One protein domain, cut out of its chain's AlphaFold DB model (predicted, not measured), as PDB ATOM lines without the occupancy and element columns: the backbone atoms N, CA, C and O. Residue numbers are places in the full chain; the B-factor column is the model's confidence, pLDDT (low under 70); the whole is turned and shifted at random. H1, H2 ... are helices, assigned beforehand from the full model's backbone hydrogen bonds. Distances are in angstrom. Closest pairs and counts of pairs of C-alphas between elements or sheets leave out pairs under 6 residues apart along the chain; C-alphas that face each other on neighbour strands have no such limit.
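This is residues 4 to 117 of the 119 residues of an uncharacterized protein of Acidovorax soli (UniProt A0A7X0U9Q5). H2 lies between H3 and H5 in a bundle of three long helices side by side, H5 slanting across H2; the shorter H4 and H1 pack together on one flank. The printed part has 114 residues with five named helices, H1 to H5 in chain order, and no named strand: all helix. The whole is compact, with a radius of gyration of the C-alphas of 14.4 A, and spans 44 by 30 by 25 A.

Start with the longest helix, H5, residues 91 to 115. It touches H2, residues 16 to 37, opposite ways at a shallow tilt of 34.7 degrees, only just short of steep; look at C-alphas 29 and 100, their closest, 4.8 A apart. H2 forms a hairpin with H3, residues 48 to 69, at a shallow tilt of 14 degrees; their closest C-alphas, Gly 34 and Leu 51, are 5.5 A apart. H3, with residues 57 to 64 alone, touches H4, residues 75 to 86, in another hairpin; C-alphas 57 and 84 are closest, at 6.4 A. H4 touches H1, residues 4 to 13, at a steep tilt of 43 degrees; C-alphas 8 and 79 are closest, at 4.0 A. H1 is apart from H3 and H5. Every O i to N i+4 pair is within hydrogen-bond range in H1, H3 and H5, but 15 of 18 in H2 and 6 of 8 in H4.

Find C-alpha 4, where H1 begins, at (-17.730, -46.749, -28.894). H2 runs 32.2 A, H3 31.6 A and H5 36.0 A, ending at C-alpha 115, (-0.681, -31.723, -14.103).

The C-alphas of Glu 44 and Val 117 are farthest apart, 46.6 A. The printed part has no cut and no long link. In this model, residues 116 to 117 have pLDDT under 70.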
ATOM      1  N   TYR A   4     -18.357 -47.884 -28.223       93.81
ATOM      2  CA  TYR A   4     -17.730 -46.749 -28.894       93.81
ATOM      3  C   TYR A   4     -18.465 -45.419 -28.682       93.81
ATOM      4  O   TYR A   4     -17.827 -44.372 -28.744       93.81
ATOM      5  N   GLU A   5     -19.775 -45.425 -28.413       95.50
ATOM      6  CA  GLU A   5     -20.535 -44.193 -28.158       95.50
ATOM      7  C   GLU A   5     -20.082 -43.574 -26.834       95.50
ATOM      8  O   GLU A   5     -19.691 -42.407 -26.796       95.50
ATOM      9  N   PHE A   6     -20.010 -44.391 -25.778       96.94
ATOM     10  CA  PHE A   6     -19.511 -43.971 -24.467       96.94
ATOM     11  C   PHE A   6     -18.055 -43.492 -24.537       96.94
ATOM     12  O   PHE A   6     -17.680 -42.497 -23.921       96.94
ATOM     13  N   GLN A   7     -17.219 -44.180 -25.316       97.94
ATOM     14  CA  GLN A   7     -15.817 -43.796 -25.489       97.94
ATOM     15  C   GLN A   7     -15.665 -42.487 -26.280       97.94
ATOM     16  O   GLN A   7     -14.772 -41.689 -25.985       97.94
ATOM     17  N   GLY A   8     -16.548 -42.232 -27.248       97.56
ATOM     18  CA  GLY A   8     -16.614 -40.961 -27.966       97.56
ATOM     19  C   GLY A   8     -17.026 -39.807 -27.052       97.56
ATOM     20  O   GLY A   8     -16.400 -38.749 -27.082       97.56
ATOM     21  N   GLU A   9     -18.032 -40.015 -26.201       97.50
ATOM     22  CA  GLU A   9     -18.442 -39.040 -25.180       97.50
ATOM     23  C   GLU A   9     -17.330 -38.766 -24.167       97.50
ATOM     24  O   GLU A   9     -17.069 -37.609 -23.831       97.50
ATOM     25  N   TRP A  10     -16.630 -39.813 -23.719       97.69
ATOM     26  CA  TRP A  10     -15.476 -39.669 -22.840       97.69
ATOM     27  C   TRP A  10     -14.394 -38.794 -23.482       97.69
ATOM     28  O   TRP A  10     -13.940 -37.841 -22.847       97.69
ATOM     29  N   LEU A  11     -14.019 -39.062 -24.740       97.62
ATOM     30  CA  LEU A  11     -13.053 -38.237 -25.470       97.62
ATOM     31  C   LEU A  11     -13.512 -36.775 -25.521       97.62
ATOM     32  O   LEU A  11     -12.722 -35.881 -25.226       97.62
ATOM     33  N   GLU A  12     -14.784 -36.531 -25.830       96.81
ATOM     34  CA  GLU A  12     -15.312 -35.170 -25.921       96.81
ATOM     35  C   GLU A  12     -15.316 -34.429 -24.582       96.81
ATOM     36  O   GLU A  12     -15.056 -33.230 -24.532       96.81
ATOM     37  N   SER A  13     -15.549 -35.139 -23.479       96.81
ATOM     38  CA  SER A  13     -15.557 -34.543 -22.140       96.81
ATOM     39  C   SER A  13     -14.180 -34.081 -21.646       96.81
ATOM     40  O   SER A  13     -14.088 -33.354 -20.653       96.81
ATOM     41  N   LEU A  14     -13.093 -34.486 -22.314       96.56
ATOM     42  CA  LEU A  14     -11.751 -34.035 -21.966       96.56
ATOM     43  C   LEU A  14     -11.558 -32.555 -22.343       96.56
ATOM     44  O   LEU A  14     -11.977 -32.135 -23.419       96.56
ATOM     45  N   PRO A  15     -10.817 -31.767 -21.543       95.31
ATOM     46  CA  PRO A  15     -10.327 -30.464 -21.987       95.31
ATOM     47  C   PRO A  15      -9.503 -30.578 -23.280       95.31
ATOM     48  O   PRO A  15      -8.748 -31.540 -23.438       95.31
ATOM     49  N   SER A  16      -9.552 -29.572 -24.161       93.94
ATOM     50  CA  SER A  16      -8.944 -29.621 -25.507       93.94
ATOM     51  C   SER A  16      -7.468 -30.047 -25.509       93.94
ATOM     52  O   SER A  16      -7.049 -30.852 -26.337       93.94
ATOM     53  N   LYS A  17      -6.676 -29.596 -24.524       95.38
ATOM     54  CA  LYS A  17      -5.281 -30.044 -24.339       95.38
ATOM     55  C   LYS A  17      -5.177 -31.568 -24.188       95.38
ATOM     56  O   LYS A  17      -4.301 -32.190 -24.785       95.38
ATOM     57  N   TYR A  18      -6.043 -32.171 -23.379       97.44
ATOM     58  CA  TYR A  18      -6.046 -33.613 -23.135       97.44
ATOM     59  C   TYR A  18      -6.664 -34.402 -24.292       97.44
ATOM     60  O   TYR A  18      -6.222 -35.522 -24.527       97.44
ATOM     61  N   GLN A  19      -7.584 -33.813 -25.065       97.88
ATOM     62  CA  GLN A  19      -8.040 -34.392 -26.335       97.88
ATOM     63  C   GLN A  19      -6.878 -34.519 -27.332       97.88
ATOM     64  O   GLN A  19      -6.639 -35.597 -27.873       97.88
ATOM     65  N   VAL A  20      -6.086 -33.457 -27.515       97.88
ATOM     66  CA  VAL A  20      -4.897 -33.485 -28.389       97.88
ATOM     67  C   VAL A  20      -3.871 -34.512 -27.900       97.88
ATOM     68  O   VAL A  20      -3.352 -35.297 -28.697       97.88
ATOM     69  N   LEU A  21      -3.596 -34.552 -26.590       97.94
ATOM     70  CA  LEU A  21      -2.695 -35.554 -26.010       97.94
ATOM     71  C   LEU A  21      -3.217 -36.979 -26.221       97.94
ATOM     72  O   LEU A  21      -2.425 -37.869 -26.533       97.94
ATOM     73  N   PHE A  22      -4.528 -37.192 -26.087       98.62
ATOM     74  CA  PHE A  22      -5.159 -38.485 -26.327       98.62
ATOM     75  C   PHE A  22      -4.973 -38.928 -27.769       98.62
ATOM     76  O   PHE A  22      -4.436 -40.006 -28.000       98.62
ATOM     77  N   LEU A  23      -5.354 -38.090 -28.734       98.62
ATOM     78  CA  LEU A  23      -5.269 -38.431 -30.153       98.62
ATOM     79  C   LEU A  23      -3.818 -38.651 -30.599       98.62
ATOM     80  O   LEU A  23      -3.531 -39.578 -31.355       98.62
ATOM     81  N   THR A  24      -2.877 -37.880 -30.051       98.38
ATOM     82  CA  THR A  24      -1.441 -38.085 -30.290       98.38
ATOM     83  C   THR A  24      -0.964 -39.426 -29.721       98.38
ATOM     84  O   THR A  24      -0.275 -40.192 -30.399       98.38
ATOM     85  N   ALA A  25      -1.349 -39.745 -28.482       98.50
ATOM     86  CA  ALA A  25      -1.019 -41.020 -27.853       98.50
ATOM     87  C   ALA A  25      -1.669 -42.206 -28.583       98.50
ATOM     88  O   ALA A  25      -1.034 -43.252 -28.718       98.50
ATOM     89  N   LEU A  26      -2.893 -42.032 -29.082       98.81
ATOM     90  CA  LEU A  26      -3.623 -43.010 -29.878       98.81
ATOM     91  C   LEU A  26      -2.922 -43.258 -31.211       98.81
ATOM     92  O   LEU A  26      -2.661 -44.410 -31.530       98.81
ATOM     93  N   SER A  27      -2.541 -42.207 -31.940       98.50
ATOM     94  CA  SER A  27      -1.788 -42.323 -33.196       98.50
ATOM     95  C   SER A  27      -0.509 -43.148 -33.015       98.50
ATOM     96  O   SER A  27      -0.275 -44.115 -33.741       98.50
ATOM     97  N   HIS A  28       0.264 -42.852 -31.964       98.38
ATOM     98  CA  HIS A  28       1.451 -43.629 -31.607       98.38
ATOM     99  C   HIS A  28       1.125 -45.095 -31.278       98.38
ATOM    100  O   HIS A  28       1.825 -46.002 -31.727       98.38
ATOM    101  N   SER A  29       0.091 -45.352 -30.474       98.62
ATOM    102  CA  SER A  29      -0.304 -46.723 -30.133       98.62
ATOM    103  C   SER A  29      -0.802 -47.494 -31.358       98.62
ATOM    104  O   SER A  29      -0.461 -48.660 -31.502       98.62
ATOM    105  N   LEU A  30      -1.517 -46.854 -32.287       98.50
ATOM    106  CA  LEU A  30      -1.920 -47.458 -33.559       98.50
ATOM    107  C   LEU A  30      -0.709 -47.837 -34.420       98.50
ATOM    108  O   LEU A  30      -0.714 -48.908 -35.017       98.50
ATOM    109  N   THR A  31       0.364 -47.036 -34.416       98.00
ATOM    110  CA  THR A  31       1.623 -47.396 -35.098       98.00
ATOM    111  C   THR A  31       2.231 -48.670 -34.521       98.00
ATOM    112  O   THR A  31       2.781 -49.484 -35.257       98.00
ATOM    113  N   ILE A  32       2.149 -48.855 -33.200       98.00
ATOM    114  CA  ILE A  32       2.623 -50.085 -32.557       98.00
ATOM    115  C   ILE A  32       1.695 -51.250 -32.894       98.00
ATOM    116  O   ILE A  32       2.189 -52.308 -33.256       98.00
ATOM    117  N   ALA A  33       0.379 -51.052 -32.817       97.31
ATOM    118  CA  ALA A  33      -0.611 -52.076 -33.139       97.31
ATOM    119  C   ALA A  33      -0.484 -52.563 -34.592       97.31
ATOM    120  O   ALA A  33      -0.587 -53.754 -34.854       97.31
ATOM    121  N   GLY A  34      -0.168 -51.665 -35.532       96.38
ATOM    122  CA  GLY A  34       0.096 -52.024 -36.926       96.38
ATOM    123  C   GLY A  34       1.296 -52.954 -37.117       96.38
ATOM    124  O   GLY A  34       1.394 -53.597 -38.158       96.38
ATOM    125  N   ARG A  35       2.187 -53.079 -36.119       95.06
ATOM    126  CA  ARG A  35       3.320 -54.011 -36.199       95.06
ATOM    127  C   ARG A  35       2.894 -55.475 -36.249       95.06
ATOM    128  O   ARG A  35       3.622 -56.287 -36.803       95.06
ATOM    129  N   ASP A  36       1.719 -55.779 -35.717       95.19
ATOM    130  CA  ASP A  36       1.149 -57.128 -35.697       95.19
ATOM    131  C   ASP A  36       0.734 -57.612 -37.098       95.19
ATOM    132  O   ASP A  36       0.395 -58.767 -37.298       95.19
ATOM    133  N   SER A  37       0.752 -56.725 -38.101       95.62
ATOM    134  CA  SER A  37       0.465 -57.080 -39.493       95.62
ATOM    135  C   SER A  37       1.695 -57.522 -40.296       95.62
ATOM    136  O   SER A  37       1.527 -57.930 -41.448       95.62
ATOM    137  N   TYR A  38       2.909 -57.415 -39.742       95.56
ATOM    138  CA  TYR A  38       4.153 -57.813 -40.413       95.56
ATOM    139  C   TYR A  38       4.583 -59.219 -40.012       95.56
ATOM    140  O   TYR A  38       4.421 -59.616 -38.862       95.56
ATOM    141  N   ILE A  39       5.239 -59.918 -40.937       94.88
ATOM    142  CA  ILE A  39       5.942 -61.158 -40.616       94.88
ATOM    143  C   ILE A  39       7.286 -60.791 -39.956       94.88
ATOM    144  O   ILE A  39       8.085 -60.073 -40.571       94.88
ATOM    145  N   PRO A  40       7.568 -61.264 -38.724       93.19
ATOM    146  CA  PRO A  40       8.802 -60.940 -38.013       93.19
ATOM    147  C   PRO A  40      10.065 -61.222 -38.833       93.19
ATOM    148  O   PRO A  40      10.157 -62.244 -39.502       93.19
ATOM    149  N   GLU A  41      11.045 -60.317 -38.741       93.06
ATOM    150  CA  GLU A  41      12.353 -60.413 -39.420       93.06
ATOM    151  C   GLU A  41      12.297 -60.410 -40.962       93.06
ATOM    152  O   GLU A  41      13.288 -60.722 -41.620       93.06
ATOM    153  N   THR A  42      11.171 -59.995 -41.553       94.81
ATOM    154  CA  THR A  42      11.010 -59.870 -43.011       94.81
ATOM    155  C   THR A  42      10.403 -58.519 -43.407       94.81
ATOM    156  O   THR A  42       9.974 -57.739 -42.556       94.81
ATOM    157  N   GLU A  43      10.348 -58.244 -44.712       91.75
ATOM    158  CA  GLU A  43       9.603 -57.106 -45.280       91.75
ATOM    159  C   GLU A  43       8.158 -57.478 -45.676       91.75
ATOM    160  O   GLU A  43       7.433 -56.661 -46.245       91.75
ATOM    161  N   GLU A  44       7.727 -58.711 -45.398       95.94
ATOM    162  CA  GLU A  44       6.426 -59.233 -45.806       95.94
ATOM    163  C   GLU A  44       5.317 -58.920 -44.786       95.94
ATOM    164  O   GLU A  44       5.553 -58.647 -43.605       95.94
ATOM    165  N   LEU A  45       4.068 -58.959 -45.260       95.75
ATOM    166  CA  LEU A  45       2.869 -58.714 -44.459       95.75
ATOM    167  C   LEU A  45       2.083 -60.009 -44.262       95.75
ATOM    168  O   LEU A  45       1.690 -60.643 -45.240       95.75
ATOM    169  N   GLU A  46       1.772 -60.336 -43.009       95.31
ATOM    170  CA  GLU A  46       0.867 -61.434 -42.659       95.31
ATOM    171  C   GLU A  46      -0.597 -61.008 -42.851       95.31
ATOM    172  O   GLU A  46      -1.432 -61.756 -43.368       95.31
ATOM    173  N   HIS A  47      -0.910 -59.756 -42.492       94.38
ATOM    174  CA  HIS A  47      -2.271 -59.216 -42.496       94.38
ATOM    175  C   HIS A  47      -2.349 -57.843 -43.195       94.38
ATOM    176  O   HIS A  47      -2.598 -56.815 -42.558       94.38
ATOM    177  N   PRO A  48      -2.179 -57.776 -44.531       96.38
ATOM    178  CA  PRO A  48      -2.141 -56.503 -45.261       96.38
ATOM    179  C   PRO A  48      -3.441 -55.686 -45.155       96.38
ATOM    180  O   PRO A  48      -3.412 -54.452 -45.184       96.38
ATOM    181  N   THR A  49      -4.593 -56.345 -45.007       97.06
ATOM    182  CA  THR A  49      -5.891 -55.678 -44.817       97.06
ATOM    183  C   THR A  49      -5.998 -55.001 -43.452       97.06
ATOM    184  O   THR A  49      -6.551 -53.902 -43.367       97.06
ATOM    185  N   HIS A  50      -5.432 -55.606 -42.403       97.44
ATOM    186  CA  HIS A  50      -5.380 -55.020 -41.063       97.44
ATOM    187  C   HIS A  50      -4.507 -53.769 -41.068       97.44
ATOM    188  O   HIS A  50      -4.979 -52.709 -40.663       97.44
ATOM    189  N   LEU A  51      -3.299 -53.844 -41.636       97.62
ATOM    190  CA  LEU A  51      -2.414 -52.681 -41.747       97.62
ATOM    191  C   LEU A  51      -3.076 -51.528 -42.509       97.62
ATOM    192  O   LEU A  51      -3.037 -50.381 -42.068       97.62
ATOM    193  N   ARG A  52      -3.736 -51.825 -43.636       97.94
ATOM    194  CA  ARG A  52      -4.472 -50.809 -44.397       97.94
ATOM    195  C   ARG A  52      -5.537 -50.130 -43.535       97.94
ATOM    196  O   ARG A  52      -5.632 -48.904 -43.539       97.94
ATOM    197  N   ARG A  53      -6.328 -50.915 -42.801       98.12
ATOM    198  CA  ARG A  53      -7.384 -50.389 -41.934       98.12
ATOM    199  C   ARG A  53      -6.814 -49.500 -40.830       98.12
ATOM    200  O   ARG A  53      -7.349 -48.423 -40.579       98.12
ATOM    201  N   ILE A  54      -5.704 -49.911 -40.223       98.25
ATOM    202  CA  ILE A  54      -4.995 -49.127 -39.207       98.25
ATOM    203  C   ILE A  54      -4.506 -47.803 -39.792       98.25
ATOM    204  O   ILE A  54      -4.757 -46.759 -39.195       98.25
ATOM    205  N   ASN A  55      -3.902 -47.816 -40.981       98.31
ATOM    206  CA  ASN A  55      -3.435 -46.598 -41.646       98.31
ATOM    207  C   ASN A  55      -4.591 -45.620 -41.924       98.31
ATOM    208  O   ASN A  55      -4.468 -44.423 -41.671       98.31
ATOM    209  N   GLU A  56      -5.743 -46.114 -42.388       98.50
ATOM    210  CA  GLU A  56      -6.940 -45.287 -42.596       98.50
ATOM    211  C   GLU A  56      -7.420 -44.631 -41.288       98.50
ATOM    212  O   GLU A  56      -7.762 -43.445 -41.269       98.50
ATOM    213  N   ILE A  57      -7.401 -45.373 -40.177       98.50
ATOM    214  CA  ILE A  57      -7.736 -44.846 -38.847       98.50
ATOM    215  C   ILE A  57      -6.695 -43.808 -38.406       98.50
ATOM    216  O   ILE A  57      -7.069 -42.731 -37.942       98.50
ATOM    217  N   GLN A  58      -5.400 -44.075 -38.592       98.56
ATOM    218  CA  GLN A  58      -4.329 -43.132 -38.265       98.56
ATOM    219  C   GLN A  58      -4.468 -41.815 -39.029       98.56
ATOM    220  O   GLN A  58      -4.317 -40.752 -38.427       98.56
ATOM    221  N   HIS A  59      -4.817 -41.861 -40.316       98.44
ATOM    222  CA  HIS A  59      -5.090 -40.656 -41.100       98.44
ATOM    223  C   HIS A  59      -6.235 -39.831 -40.501       98.44
ATOM    224  O   HIS A  59      -6.108 -38.615 -40.366       98.44
ATOM    225  N   ARG A  60      -7.329 -40.480 -40.077       98.56
ATOM    226  CA  ARG A  60      -8.461 -39.799 -39.425       98.56
ATOM    227  C   ARG A  60      -8.087 -39.211 -38.068       98.56
ATOM    228  O   ARG A  60      -8.461 -38.080 -37.778       98.56
ATOM    229  N   VAL A  61      -7.328 -39.946 -37.257       98.62
ATOM    230  CA  VAL A  61      -6.823 -39.461 -35.963       98.62
ATOM    231  C   VAL A  61      -5.913 -38.250 -36.164       98.62
ATOM    232  O   VAL A  61      -6.063 -37.254 -35.459       98.62
ATOM    233  N   ALA A  62      -5.006 -38.296 -37.143       98.50
ATOM    234  CA  ALA A  62      -4.116 -37.185 -37.465       98.50
ATOM    235  C   ALA A  62      -4.892 -35.945 -37.937       98.50
ATOM    236  O   ALA A  62      -4.635 -34.851 -37.438       98.50
ATOM    237  N   ALA A  63      -5.877 -36.119 -38.824       98.50
ATOM    238  CA  ALA A  63      -6.755 -35.037 -39.269       98.50
ATOM    239  C   ALA A  63      -7.532 -34.417 -38.098       98.50
ATOM    240  O   ALA A  63      -7.472 -33.210 -37.894       98.50
ATOM    241  N   CYS A  64      -8.161 -35.242 -37.257       98.38
ATOM    242  CA  CYS A  64      -8.886 -34.783 -36.070       98.38
ATOM    243  C   CYS A  64      -7.973 -34.032 -35.086       98.38
ATOM    244  O   CYS A  64      -8.349 -32.989 -34.557       98.38
ATOM    245  N   THR A  65      -6.740 -34.514 -34.891       98.44
ATOM    246  CA  THR A  65      -5.735 -33.832 -34.058       98.44
ATOM    247  C   THR A  65      -5.388 -32.458 -34.623       98.44
ATOM    248  O   THR A  65      -5.332 -31.483 -33.877       98.44
ATOM    249  N   TYR A  66      -5.151 -32.377 -35.934       98.25
ATOM    250  CA  TYR A  66      -4.842 -31.124 -36.615       98.25
ATOM    251  C   TYR A  66      -5.999 -30.127 -36.509       98.25
ATOM    252  O   TYR A  66      -5.788 -29.005 -36.060       98.25
ATOM    253  N   GLU A  67      -7.220 -30.548 -36.842       97.94
ATOM    254  CA  GLU A  67      -8.416 -29.704 -36.765       97.94
ATOM    255  C   GLU A  67      -8.677 -29.198 -35.341       97.94
ATOM    256  O   GLU A  67      -9.095 -28.057 -35.150       97.94
ATOM    257  N   LEU A  68      -8.384 -30.011 -34.320       96.38
ATOM    258  CA  LEU A  68      -8.445 -29.578 -32.924       96.38
ATOM    259  C   LEU A  68      -7.431 -28.476 -32.608       96.38
ATOM    260  O   LEU A  68      -7.765 -27.515 -31.922       96.38
ATOM    261  N   LEU A  69      -6.202 -28.599 -33.113       97.31
ATOM    262  CA  LEU A  69      -5.144 -27.608 -32.900       97.31
ATOM    263  C   LEU A  69      -5.438 -26.270 -33.590       97.31
ATOM    264  O   LEU A  69      -5.023 -25.228 -33.082       97.31
ATOM    265  N   VAL A  70      -6.155 -26.286 -34.715       97.38
ATOM    266  CA  VAL A  70      -6.562 -25.070 -35.439       97.38
ATOM    267  C   VAL A  70      -7.965 -24.570 -35.062       97.38
ATOM    268  O   VAL A  70      -8.425 -23.587 -35.636       97.38
ATOM    269  N   ASN A  71      -8.615 -25.186 -34.066       93.75
ATOM    270  CA  ASN A  71      -9.976 -24.876 -33.602       93.75
ATOM    271  C   ASN A  71     -11.067 -24.982 -34.690       93.75
ATOM    272  O   ASN A  71     -12.035 -24.227 -34.664       93.75
ATOM    273  N   ASP A  72     -10.921 -25.927 -35.622       95.12
ATOM    274  CA  ASP A  72     -11.865 -26.181 -36.727       95.12
ATOM    275  C   ASP A  72     -12.608 -27.527 -36.578       95.12
ATOM    276  O   ASP A  72     -13.536 -27.849 -37.315       95.12
ATOM    277  N   SER A  73     -12.224 -28.336 -35.588       94.25
ATOM    278  CA  SER A  73     -12.817 -29.659 -35.372       94.25
ATOM    279  C   SER A  73     -14.251 -29.580 -34.833       94.25
ATOM    280  O   SER A  73     -14.548 -28.828 -33.898       94.25
ATOM    281  N   THR A  74     -15.126 -30.457 -35.327       96.06
ATOM    282  CA  THR A  74     -16.492 -30.635 -34.813       96.06
ATOM    283  C   THR A  74     -16.572 -31.717 -33.729       96.06
ATOM    284  O   THR A  74     -15.819 -32.694 -33.742       96.06
ATOM    285  N   GLU A  75     -17.533 -31.591 -32.806       95.75
ATOM    286  CA  GLU A  75     -17.793 -32.622 -31.784       95.75
ATOM    287  C   GLU A  75     -18.109 -33.986 -32.410       95.75
ATOM    288  O   GLU A  75     -17.639 -35.024 -31.947       95.75
ATOM    289  N   SER A  76     -18.893 -33.994 -33.493       96.00
ATOM    290  CA  SER A  76     -19.268 -35.227 -34.184       96.00
ATOM    291  C   SER A  76     -18.051 -35.932 -34.778       96.00
ATOM    292  O   SER A  76     -17.951 -37.156 -34.674       96.00
ATOM    293  N   PHE A  77     -17.090 -35.187 -35.335       97.56
ATOM    294  CA  PHE A  77     -15.865 -35.785 -35.851       97.56
ATOM    295  C   PHE A  77     -15.011 -36.371 -34.723       97.56
ATOM    296  O   PHE A  77     -14.592 -37.526 -34.827       97.56
ATOM    297  N   ARG A  78     -14.837 -35.647 -33.610       97.12
ATOM    298  CA  ARG A  78     -14.102 -36.147 -32.434       97.12
ATOM    299  C   ARG A  78     -14.701 -37.433 -31.885       97.12
ATOM    300  O   ARG A  78     -13.987 -38.424 -31.746       97.12
ATOM    301  N   ARG A  79     -16.018 -37.463 -31.668       97.38
ATOM    302  CA  ARG A  79     -16.728 -38.662 -31.195       97.38
ATOM    303  C   ARG A  79     -16.599 -39.830 -32.170       97.38
ATOM    304  O   ARG A  79     -16.412 -40.965 -31.738       97.38
ATOM    305  N   SER A  80     -16.630 -39.560 -33.478       97.81
ATOM    306  CA  SER A  80     -16.520 -40.612 -34.497       97.81
ATOM    307  C   SER A  80     -15.195 -41.377 -34.437       97.81
ATOM    308  O   SER A  80     -15.156 -42.532 -34.850       97.81
ATOM    309  N   ILE A  81     -14.118 -40.793 -33.890       98.56
ATOM    310  CA  ILE A  81     -12.828 -41.488 -33.743       98.56
ATOM    311  C   ILE A  81     -12.983 -42.771 -32.919       98.56
ATOM    312  O   ILE A  81     -12.407 -43.793 -33.284       98.56
ATOM    313  N   ALA A  82     -13.804 -42.751 -31.866       98.44
ATOM    314  CA  ALA A  82     -14.076 -43.943 -31.070       98.44
ATOM    315  C   ALA A  82     -14.742 -45.042 -31.906       98.44
ATOM    316  O   ALA A  82     -14.326 -46.194 -31.833       98.44
ATOM    317  N   GLN A  83     -15.712 -44.686 -32.751       97.62
ATOM    318  CA  GLN A  83     -16.346 -45.635 -33.666       97.62
ATOM    319  C   GLN A  83     -15.329 -46.198 -34.667       97.62
ATOM    320  O   GLN A  83     -15.204 -47.409 -34.796       97.62
ATOM    321  N   TRP A  84     -14.539 -45.342 -35.321       98.00
ATOM    322  CA  TRP A  84     -13.536 -45.784 -36.297       98.00
ATOM    323  C   TRP A  84     -12.505 -46.751 -35.722       98.00
ATOM    324  O   TRP A  84     -12.009 -47.589 -36.469       98.00
ATOM    325  N   VAL A  85     -12.181 -46.631 -34.432       98.12
ATOM    326  CA  VAL A  85     -11.220 -47.495 -33.741       98.12
ATOM    327  C   VAL A  85     -11.897 -48.750 -33.190       98.12
ATOM    328  O   VAL A  85     -11.402 -49.849 -33.411       98.12
ATOM    329  N   LEU A  86     -13.030 -48.625 -32.502       98.12
ATOM    330  CA  LEU A  86     -13.601 -49.707 -31.689       98.12
ATOM    331  C   LEU A  86     -14.701 -50.512 -32.395       98.12
ATOM    332  O   LEU A  86     -15.062 -51.581 -31.915       98.12
ATOM    333  N   ASP A  87     -15.213 -50.043 -33.532       96.94
ATOM    334  CA  ASP A  87     -16.191 -50.765 -34.353       96.94
ATOM    335  C   ASP A  87     -15.476 -51.564 -35.459       96.94
ATOM    336  O   ASP A  87     -15.443 -51.171 -36.629       96.94
ATOM    337  N   GLN A  88     -14.817 -52.667 -35.072       96.44
ATOM    338  CA  GLN A  88     -14.168 -53.594 -36.012       96.44
ATOM    339  C   GLN A  88     -14.894 -54.939 -36.044       96.44
ATOM    340  O   GLN A  88     -15.192 -55.526 -35.006       96.44
ATOM    341  N   SER A  89     -15.111 -55.469 -37.248       94.31
ATOM    342  CA  SER A  89     -15.709 -56.795 -37.444       94.31
ATOM    343  C   SER A  89     -14.732 -57.943 -37.170       94.31
ATOM    344  O   SER A  89     -15.140 -59.020 -36.740       94.31
ATOM    345  N   ASP A  90     -13.445 -57.725 -37.440       96.75
ATOM    346  CA  ASP A  90     -12.379 -58.702 -37.220       96.75
ATOM    347  C   ASP A  90     -11.926 -58.671 -35.752       96.75
ATOM    348  O   ASP A  90     -11.571 -57.615 -35.233       96.75
ATOM    349  N   GLN A  91     -11.947 -59.826 -35.082       96.38
ATOM    350  CA  GLN A  91     -11.660 -59.929 -33.646       96.38
ATOM    351  C   GLN A  91     -10.190 -59.674 -33.299       96.38
ATOM    352  O   GLN A  91      -9.898 -59.122 -32.238       96.38
ATOM    353  N   HIS A  92      -9.267 -60.060 -34.177       95.62
ATOM    354  CA  HIS A  92      -7.842 -59.848 -33.957       95.62
ATOM    355  C   HIS A  92      -7.509 -58.359 -34.100       95.62
ATOM    356  O   HIS A  92      -6.928 -57.752 -33.197       95.62
ATOM    357  N   LEU A  93      -8.014 -57.736 -35.168       97.12
ATOM    358  CA  LEU A  93      -7.916 -56.294 -35.348       97.12
ATOM    359  C   LEU A  93      -8.584 -55.534 -34.193       97.12
ATOM    360  O   LEU A  93      -8.003 -54.581 -33.674       97.12
ATOM    361  N   LEU A  94      -9.775 -55.960 -33.758       97.44
ATOM    362  CA  LEU A  94     -10.482 -55.350 -32.631       97.44
ATOM    363  C   LEU A  94      -9.636 -55.374 -31.353       97.44
ATOM    364  O   LEU A  94      -9.525 -54.347 -30.684       97.44
ATOM    365  N   GLY A  95      -8.997 -56.504 -31.038       97.94
ATOM    366  CA  GLY A  95      -8.105 -56.623 -29.883       97.94
ATOM    367  C   GLY A  95      -6.952 -55.613 -29.927       97.94
ATOM    368  O   GLY A  95      -6.688 -54.921 -28.938       97.94
ATOM    369  N   ASN A  96      -6.337 -55.454 -31.100       97.94
ATOM    370  CA  ASN A  96      -5.281 -54.472 -31.344       97.94
ATOM    371  C   ASN A  96      -5.780 -53.025 -31.201       97.94
ATOM    372  O   ASN A  96      -5.116 -52.188 -30.579       97.94
ATOM    373  N   MET A  97      -6.979 -52.724 -31.704       98.25
ATOM    374  CA  MET A  97      -7.580 -51.391 -31.600       98.25
ATOM    375  C   MET A  97      -7.971 -51.040 -30.160       98.25
ATOM    376  O   MET A  97      -7.682 -49.938 -29.686       98.25
ATOM    377  N   GLN A  98      -8.561 -51.984 -29.427       98.44
ATOM    378  CA  GLN A  98      -8.888 -51.827 -28.010       98.44
ATOM    379  C   GLN A  98      -7.632 -51.627 -27.159       98.44
ATOM    380  O   GLN A  98      -7.619 -50.789 -26.255       98.44
ATOM    381  N   TRP A  99      -6.556 -52.369 -27.444       98.50
ATOM    382  CA  TRP A  99      -5.267 -52.151 -26.794       98.50
ATOM    383  C   TRP A  99      -4.747 -50.732 -27.051       98.50
ATOM    384  O   TRP A  99      -4.392 -50.033 -26.097       98.50
ATOM    385  N   ALA A 100      -4.759 -50.277 -28.308       98.69
ATOM    386  CA  ALA A 100      -4.269 -48.951 -28.665       98.69
ATOM    387  C   ALA A 100      -5.070 -47.832 -27.980       98.69
ATOM    388  O   ALA A 100      -4.477 -46.888 -27.445       98.69
ATOM    389  N   TRP A 101      -6.399 -47.978 -27.939       98.69
ATOM    390  CA  TRP A 101      -7.305 -47.070 -27.241       98.69
ATOM    391  C   TRP A 101      -6.989 -46.996 -25.746       98.69
ATOM    392  O   TRP A 101      -6.624 -45.929 -25.250       98.69
ATOM    393  N   ARG A 102      -7.025 -48.134 -25.034       98.56
ATOM    394  CA  ARG A 102      -6.738 -48.193 -23.586       98.56
ATOM    395  C   ARG A 102      -5.371 -47.605 -23.255       98.56
ATOM    396  O   ARG A 102      -5.241 -46.818 -22.320       98.56
ATOM    397  N   ARG A 103      -4.351 -47.914 -24.062       98.50
ATOM    398  CA  ARG A 103      -2.995 -47.401 -23.849       98.50
ATOM    399  C   ARG A 103      -2.914 -45.879 -23.981       98.50
ATOM    400  O   ARG A 103      -2.159 -45.240 -23.245       98.50
ATOM    401  N   ALA A 104      -3.676 -45.292 -24.901       98.50
ATOM    402  CA  ALA A 104      -3.787 -43.843 -25.027       98.50
ATOM    403  C   ALA A 104      -4.524 -43.223 -23.827       98.50
ATOM    404  O   ALA A 104      -4.055 -42.217 -23.288       98.50
ATOM    405  N   GLN A 105      -5.603 -43.856 -23.352       98.25
ATOM    406  CA  GLN A 105      -6.332 -43.411 -22.157       98.25
ATOM    407  C   GLN A 105      -5.425 -43.385 -20.924       98.25
ATOM    408  O   GLN A 105      -5.322 -42.355 -20.262       98.25
ATOM    409  N   GLU A 106      -4.697 -44.472 -20.656       97.94
ATOM    410  CA  GLU A 106      -3.744 -44.562 -19.541       97.94
ATOM    411  C   GLU A 106      -2.725 -43.416 -19.553       97.94
ATOM    412  O   GLU A 106      -2.437 -42.815 -18.516       97.94
ATOM    413  N   ARG A 107      -2.181 -43.091 -20.733       96.50
ATOM    414  CA  ARG A 107      -1.195 -42.012 -20.893       96.50
ATOM    415  C   ARG A 107      -1.789 -40.648 -20.566       96.50
ATOM    416  O   ARG A 107      -1.142 -39.864 -19.872       96.50
ATOM    417  N   VAL A 108      -3.006 -40.372 -21.030       96.19
ATOM    418  CA  VAL A 108      -3.680 -39.094 -20.769       96.19
ATOM    419  C   VAL A 108      -4.105 -38.963 -19.319       96.19
ATOM    420  O   VAL A 108      -3.856 -37.921 -18.721       96.19
ATOM    421  N   LEU A 109      -4.667 -40.015 -18.725       94.75
ATOM    422  CA  LEU A 109      -5.041 -40.015 -17.311       94.75
ATOM    423  C   LEU A 109      -3.816 -39.802 -16.416       94.75
ATOM    424  O   LEU A 109      -3.869 -39.018 -15.470       94.75
ATOM    425  N   LYS A 110      -2.678 -40.421 -16.757       94.75
ATOM    426  CA  LYS A 110      -1.408 -40.188 -16.059       94.75
ATOM    427  C   LYS A 110      -0.923 -38.744 -16.212       94.75
ATOM    428  O   LYS A 110      -0.513 -38.142 -15.223       94.75
ATOM    429  N   ALA A 111      -0.976 -38.185 -17.421       91.56
ATOM    430  CA  ALA A 111      -0.584 -36.798 -17.667       91.56
ATOM    431  C   ALA A 111      -1.489 -35.804 -16.919       91.56
ATOM    432  O   ALA A 111      -0.995 -34.834 -16.347       91.56
ATOM    433  N   ALA A 112      -2.796 -36.068 -16.871       89.69
ATOM    434  CA  ALA A 112      -3.757 -35.263 -16.126       89.69
ATOM    435  C   ALA A 112      -3.480 -35.307 -14.618       89.69
ATOM    436  O   ALA A 112      -3.386 -34.259 -13.986       89.69
ATOM    437  N   ALA A 113      -3.250 -36.499 -14.057       90.12
ATOM    438  CA  ALA A 113      -2.904 -36.657 -12.646       90.12
ATOM    439  C   ALA A 113      -1.613 -35.909 -12.267       90.12
ATOM    440  O   ALA A 113      -1.532 -35.335 -11.187       90.12
ATOM    441  N   GLN A 114      -0.614 -35.878 -13.155       85.19
ATOM    442  CA  GLN A 114       0.641 -35.150 -12.930       85.19
ATOM    443  C   GLN A 114       0.478 -33.627 -13.042       85.19
ATOM    444  O   GLN A 114       1.110 -32.895 -12.285       85.19
ATOM    445  N   GLY A 115      -0.379 -33.149 -13.950       71.56
ATOM    446  CA  GLY A 115      -0.681 -31.723 -14.103       71.56
ATOM    447  C   GLY A 115      -1.432 -31.125 -12.909       71.56
ATOM    448  O   GLY A 115      -1.201 -29.971 -12.569       71.56
ATOM    449  N   THR A 116      -2.272 -31.911 -12.230       60.84
ATOM    450  CA  THR A 116      -3.000 -31.481 -11.021       60.84
ATOM    451  C   THR A 116      -2.087 -31.293  -9.802       60.84
ATOM    452  O   THR A 116      -2.455 -30.594  -8.868       60.84
ATOM    453  N   VAL A 117      -0.890 -31.892  -9.791       55.56
ATOM    454  CA  VAL A 117       0.059 -31.814  -8.661       55.56
ATOM    455  C   VAL A 117       0.976 -30.580  -8.752       55.56
ATOM    456  O   VAL A 117       1.666 -30.259  -7.789       55.56
TER     457      VAL A 117